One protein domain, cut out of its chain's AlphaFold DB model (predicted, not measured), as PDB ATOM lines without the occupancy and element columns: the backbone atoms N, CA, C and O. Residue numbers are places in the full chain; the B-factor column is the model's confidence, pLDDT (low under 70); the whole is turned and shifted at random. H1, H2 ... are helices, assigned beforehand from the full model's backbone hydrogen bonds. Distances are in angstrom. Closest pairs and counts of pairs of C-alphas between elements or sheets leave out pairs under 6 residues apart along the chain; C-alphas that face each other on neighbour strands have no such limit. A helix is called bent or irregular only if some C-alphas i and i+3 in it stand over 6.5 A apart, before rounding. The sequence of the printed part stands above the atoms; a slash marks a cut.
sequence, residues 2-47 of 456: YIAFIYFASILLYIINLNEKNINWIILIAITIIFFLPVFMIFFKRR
ATOM      1  N   TYR A   2     110.781  98.926 102.241       52.66
ATOM      2  CA  TYR A   2     111.015  97.796 101.319       52.66
ATOM      3  C   TYR A   2     110.293  96.499 101.725       52.66
ATOM      4  O   TYR A   2     109.632  95.894 100.899       52.66
ATOM      5  N   ILE A   3     110.324  96.130 103.010       66.06
ATOM      6  CA  ILE A   3     109.643  94.923 103.512       66.06
ATOM      7  C   ILE A   3     108.120  95.006 103.305       66.06
ATOM      8  O   ILE A   3     107.526  94.082 102.771       66.06
ATOM      9  N   ALA A   4     107.488  96.137 103.639       62.16
ATOM     10  CA  ALA A   4     106.047  96.334 103.441       62.16
ATOM     11  C   ALA A   4     105.640  96.327 101.955       62.16
ATOM     12  O   ALA A   4     104.576  95.820 101.619       62.16
ATOM     13  N   PHE A   5     106.497  96.846 101.068       67.56
ATOM     14  CA  PHE A   5     106.286  96.792  99.619       67.56
ATOM     15  C   PHE A   5     106.391  95.360  99.076       67.56
ATOM     16  O   PHE A   5     105.568  94.959  98.263       67.56
ATOM     17  N   ILE A   6     107.351  94.572  99.574       69.75
ATOM     18  CA  ILE A   6     107.500  93.153  99.224       69.75
ATOM     19  C   ILE A   6     106.276  92.356  99.695       69.75
ATOM     20  O   ILE A   6     105.704  91.620  98.904       69.75
ATOM     21  N   TYR A   7     105.809  92.555 100.932       71.44
ATOM     22  CA  TYR A   7     104.591  91.902 101.429       71.44
ATOM     23  C   TYR A   7     103.343  92.296 100.628       71.44
ATOM     24  O   TYR A   7     102.532  91.432 100.308       71.44
ATOM     25  N   PHE A   8     103.203  93.571 100.256       71.62
ATOM     26  CA  PHE A   8     102.102  94.033  99.412       71.62
ATOM     27  C   PHE A   8     102.139  93.403  98.019       71.62
ATOM     28  O   PHE A   8     101.122  92.883  97.572       71.62
ATOM     29  N   ALA A   9     103.305  93.376  97.366       69.31
ATOM     30  CA  ALA A   9     103.482  92.730  96.069       69.31
ATOM     31  C   ALA A   9     103.172  91.225  96.134       69.31
ATOM     32  O   ALA A   9     102.487  90.712  95.254       69.31
ATOM     33  N   SER A  10     103.591  90.537  97.200       71.50
ATOM     34  CA  SER A  10     103.278  89.121  97.427       71.50
ATOM     35  C   SER A  10     101.783  88.872  97.636       71.50
ATOM     36  O   SER A  10     101.251  87.911  97.090       71.50
ATOM     37  N   ILE A  11     101.085  89.742  98.375       71.75
ATOM     38  CA  ILE A  11      99.629  89.656  98.576       71.75
ATOM     39  C   ILE A  11      98.882  89.935  97.264       71.75
ATOM     40  O   ILE A  11      97.931  89.230  96.943       71.75
ATOM     41  N   LEU A  12      99.328  90.915  96.476       70.19
ATOM     42  CA  LEU A  12      98.739  91.241  95.174       70.19
ATOM     43  C   LEU A  12      98.912  90.095  94.176       70.19
ATOM     44  O   LEU A  12      97.947  89.698  93.532       70.19
ATOM     45  N   LEU A  13     100.117  89.523  94.101       70.38
ATOM     46  CA  LEU A  13     100.407  88.348  93.281       70.38
ATOM     47  C   LEU A  13      99.588  87.135  93.736       70.38
ATOM     48  O   LEU A  13      99.051  86.426  92.895       70.38
ATOM     49  N   TYR A  14      99.429  86.930  95.045       71.94
ATOM     50  CA  TYR A  14      98.602  85.855  95.594       71.94
ATOM     51  C   TYR A  14      97.112  86.021  95.254       71.94
ATOM     52  O   TYR A  14      96.466  85.056  94.858       71.94
ATOM     53  N   ILE A  15      96.572  87.243  95.332       67.50
ATOM     54  CA  ILE A  15      95.177  87.551  94.969       67.50
ATOM     55  C   ILE A  15      94.940  87.379  93.461       67.50
ATOM     56  O   ILE A  15      93.915  86.826  93.070       67.50
ATOM     57  N   ILE A  16      95.889  87.805  92.619       68.81
ATOM     58  CA  ILE A  16      95.828  87.611  91.160       68.81
ATOM     59  C   ILE A  16      95.834  86.115  90.810       68.81
ATOM     60  O   ILE A  16      95.098  85.690  89.925       68.81
ATOM     61  N   ASN A  17      96.614  85.309  91.537       68.31
ATOM     62  CA  ASN A  17      96.771  83.879  91.268       68.31
ATOM     63  C   ASN A  17      95.597  83.014  91.780       68.31
ATOM     64  O   ASN A  17      95.494  81.846  91.419       68.31
ATOM     65  N   LEU A  18      94.715  83.557  92.633       63.12
ATOM     66  CA  LEU A  18      93.653  82.786  93.292       63.12
ATOM     67  C   LEU A  18      92.320  82.711  92.530       63.12
ATOM     68  O   LEU A  18      91.488  81.893  92.919       63.12
ATOM     69  N   ASN A  19      92.066  83.515  91.486       58.12
ATOM     70  CA  ASN A  19      90.848  83.363  90.667       58.12
ATOM     71  C   ASN A  19      90.844  84.238  89.399       58.12
ATOM     72  O   ASN A  19      90.398  85.377  89.442       58.12
ATOM     73  N   GLU A  20      91.225  83.706  88.235       58.28
ATOM     74  CA  GLU A  20      91.251  84.476  86.972       58.28
ATOM     75  C   GLU A  20      89.866  84.939  86.467       58.28
ATOM     76  O   GLU A  20      89.787  85.858  85.655       58.28
ATOM     77  N   LYS A  21      88.754  84.342  86.931       58.59
ATOM     78  CA  LYS A  21      87.421  84.563  86.330       58.59
ATOM     79  C   LYS A  21      86.505  85.581  87.019       58.59
ATOM     80  O   LYS A  21      85.539  85.988  86.391       58.59
ATOM     81  N   ASN A  22      86.780  86.016  88.253       61.34
ATOM     82  CA  ASN A  22      85.866  86.887  89.023       61.34
ATOM     83  C   ASN A  22      86.591  87.967  89.853       61.34
ATOM     84  O   ASN A  22      86.141  88.340  90.939       61.34
ATOM     85  N   ILE A  23      87.724  88.485  89.373       65.44
ATOM     86  CA  ILE A  23      88.383  89.614  90.044       65.44
ATOM     87  C   ILE A  23      87.580  90.878  89.756       65.44
ATOM     88  O   ILE A  23      87.564  91.395  88.640       65.44
ATOM     89  N   ASN A  24      86.919  91.402  90.784       73.94
ATOM     90  CA  ASN A  24      86.324  92.725  90.714       73.94
ATOM     91  C   ASN A  24      87.450  93.770  90.715       73.94
ATOM     92  O   ASN A  24      87.984  94.132  91.768       73.94
ATOM     93  N   TRP A  25      87.815  94.244  89.524       70.12
ATOM     94  CA  TRP A  25      88.884  95.221  89.298       70.12
ATOM     95  C   TRP A  25      88.770  96.473  90.176       70.12
ATOM     96  O   TRP A  25      89.789  97.036  90.575       70.12
ATOM     97  N   ILE A  26      87.551  96.868  90.555       72.56
ATOM     98  CA  ILE A  26      87.301  98.016  91.436       72.56
ATOM     99  C   ILE A  26      87.896  97.778  92.833       72.56
ATOM    100  O   ILE A  26      88.516  98.680  93.396       72.56
ATOM    101  N   ILE A  27      87.777  96.561  93.378       77.12
ATOM    102  CA  ILE A  27      88.332  96.204  94.695       77.12
ATOM    103  C   ILE A  27      89.867  96.217  94.650       77.12
ATOM    104  O   ILE A  27      90.508  96.730  95.566       77.12
ATOM    105  N   LEU A  28      90.467  95.722  93.564       75.50
ATOM    106  CA  LEU A  28      91.924  95.696  93.399       75.50
ATOM    107  C   LEU A  28      92.517  97.111  93.274       75.50
ATOM    108  O   LEU A  28      93.543  97.419  93.888       75.50
ATOM    109  N   ILE A  29      91.838  98.001  92.544       77.19
ATOM    110  CA  ILE A  29      92.192  99.425  92.460       77.19
ATOM    111  C   ILE A  29      92.058 100.095  93.835       77.19
ATOM    112  O   ILE A  29      92.983 100.787  94.261       77.19
ATOM    113  N   ALA A  30      90.964  99.854  94.565       76.75
ATOM    114  CA  ALA A  30      90.749 100.424  95.895       76.75
ATOM    115  C   ALA A  30      91.838  99.998  96.895       76.75
ATOM    116  O   ALA A  30      92.410 100.850  97.576       76.75
ATOM    117  N   ILE A  31      92.192  98.708  96.933       77.50
ATOM    118  CA  ILE A  31      93.276  98.182  97.781       77.50
ATOM    119  C   ILE A  31      94.618  98.828  97.412       77.50
ATOM    120  O   ILE A  31      95.382  99.222  98.294       77.50
ATOM    121  N   THR A  32      94.886  98.998  96.115       77.50
ATOM    122  CA  THR A  32      96.119  99.635  95.637       77.50
ATOM    123  C   THR A  32      96.197 101.097  96.060       77.50
ATOM    124  O   THR A  32      97.222 101.526  96.588       77.50
ATOM    125  N   ILE A  33      95.111 101.861  95.915       81.12
ATOM    126  CA  ILE A  33      95.050 103.260  96.356       81.12
ATOM    127  C   ILE A  33      95.233 103.354  97.875       81.12
ATOM    128  O   ILE A  33      96.042 104.157  98.330       81.12
ATOM    129  N   ILE A  34      94.557 102.509  98.663       82.44
ATOM    130  CA  ILE A  34      94.665 102.503 100.133       82.44
ATOM    131  C   ILE A  34      96.100 102.219 100.593       82.44
ATOM    132  O   ILE A  34      96.538 102.783 101.593       82.44
ATOM    133  N   PHE A  35      96.856 101.392  99.867       78.38
ATOM    134  CA  PHE A  35      98.240 101.076 100.225       78.38
ATOM    135  C   PHE A  35      99.247 102.123  99.728       78.38
ATOM    136  O   PHE A  35     100.201 102.464 100.433       78.38
ATOM    137  N   PHE A  36      99.033 102.677  98.531       80.44
ATOM    138  CA  PHE A  36      99.914 103.697  97.961       80.44
ATOM    139  C   PHE A  36      99.696 105.086  98.561       80.44
ATOM    140  O   PHE A  36     100.659 105.840  98.671       80.44
ATOM    141  N   LEU A  37      98.483 105.437  98.989       81.25
ATOM    142  CA  LEU A  37      98.161 106.771  99.500       81.25
ATOM    143  C   LEU A  37      98.941 107.133 100.783       81.25
ATOM    144  O   LEU A  37      99.529 108.215 100.810       81.25
ATOM    145  N   PRO A  38      99.092 106.252 101.793       79.69
ATOM    146  CA  PRO A  38      99.964 106.497 102.941       79.69
ATOM    147  C   PRO A  38     101.437 106.637 102.546       79.69
ATOM    148  O   PRO A  38     102.129 107.522 103.047       79.69
ATOM    149  N   VAL A  39     101.929 105.800 101.624       76.44
ATOM    150  CA  VAL A  39     103.321 105.858 101.141       76.44
ATOM    151  C   VAL A  39     103.577 107.171 100.404       76.44
ATOM    152  O   VAL A  39     104.577 107.842 100.661       76.44
ATOM    153  N   PHE A  40     102.648 107.574  99.541       78.56
ATOM    154  CA  PHE A  40     102.678 108.832  98.810       78.56
ATOM    155  C   PHE A  40     102.614 110.031  99.764       78.56
ATOM    156  O   PHE A  40     103.440 110.935  99.656       78.56
ATOM    157  N   MET A  41     101.727 110.003 100.766       76.56
ATOM    158  CA  MET A  41     101.651 111.029 101.812       76.56
ATOM    159  C   MET A  41     102.945 111.123 102.633       76.56
ATOM    160  O   MET A  41     103.413 112.227 102.902       76.56
ATOM    161  N   ILE A  42     103.571 109.997 102.994       71.06
ATOM    162  CA  ILE A  42     104.870 109.979 103.688       71.06
ATOM    163  C   ILE A  42     105.972 110.553 102.790       71.06
ATOM    164  O   ILE A  42     106.824 111.305 103.265       71.06
ATOM    165  N   PHE A  43     105.966 110.223 101.497       70.62
ATOM    166  CA  PHE A  43     106.953 110.729 100.547       70.62
ATOM    167  C   PHE A  43     106.818 112.241 100.340       70.62
ATOM    168  O   PHE A  43     107.827 112.943 100.319       70.62
ATOM    169  N   PHE A  44     105.587 112.757 100.260       68.50
ATOM    170  CA  PHE A  44     105.319 114.195 100.198       68.50
ATOM    171  C   PHE A  44     105.707 114.914 101.490       68.50
ATOM    172  O   PHE A  44     106.383 115.938 101.420       68.50
ATOM    173  N   LYS A  45     105.387 114.349 102.663       66.75
ATOM    174  CA  LYS A  45     105.772 114.920 103.966       66.75
ATOM    175  C   LYS A  45     107.287 114.970 104.196       66.75
ATOM    176  O   LYS A  45     107.741 115.782 104.987       66.75
ATOM    177  N   ARG A  46     108.076 114.117 103.529       67.06
ATOM    178  CA  ARG A  46     109.547 114.058 103.665       67.06
ATOM    179  C   ARG A  46     110.314 114.895 102.638       67.06
ATOM    180  O   ARG A  46     111.546 114.860 102.631       67.06
ATOM    181  N   ARG A  47     109.629 115.613 101.742       71.56
ATOM    182  CA  ARG A  47     110.304 116.525 100.813       71.56
ATOM    183  C   ARG A  47     110.824 117.731 101.581       71.56
ATOM    184  O   ARG A  47     110.094 118.345 102.349       71.56
TER     185      ARG A  47
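This is residues 2 to 47 of the 456 residues of an uncharacterized protein of Clostridiales bacterium (UniProt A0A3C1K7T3). Two helices, H1 and H2, lie side by side and run in opposite directions, joined at one end by a loop, as a flat, open U whose arms are near each other without a pair of C-alphas within 8 A. Residues 17 to 22, of which 17 belongs to H1, stick out at one end, and the longer H2 carries on past H1 at the other, where residues 40 to 47, of which 40 to 45 belong to H2, stick out. The printed part has 46 residues with two named helices, H1 then H2, and no named strand; the class is all helix. It is loose, with a radius of gyration of the C-alphas of 12.7 A, and spans 42 by 22 by 8 A.

H1 covers residues 2 to 17, from C-alpha 2 at (111.015, 97.796, 101.319) to C-alpha 17 at (96.771, 83.879, 91.268), 22.3 A. H2 covers residues 25 to 45, from C-alpha 25 at (88.884, 95.221, 89.298) to C-alpha 45 at (105.772, 114.920, 103.966), 29.8 A. H2 has a kink of 27 degrees near residue 35; it is neither bent nor irregular, but only just: C-alphas 35 and 38 are 6.3 A apart.

H1 and H2 are near each other, with 12 pairs of C-alphas within 10 A and the closest 8.1 A apart. A short link of 7 residues joins them. In H1 every O i to N i+4 pair is within hydrogen-bond range; in H2, 15 of 17 are.

The C-alphas farthest apart are those of Lys 21 and Arg 47, at 41.9 A. Without the stretches that stand free, 32 residues span 27 by 21 by 5 A. The printed part has no cut. Its mean pLDDT is 71.0, and residues 2 to 6, 9, 15 to 23 and 44 to 46 are under 70.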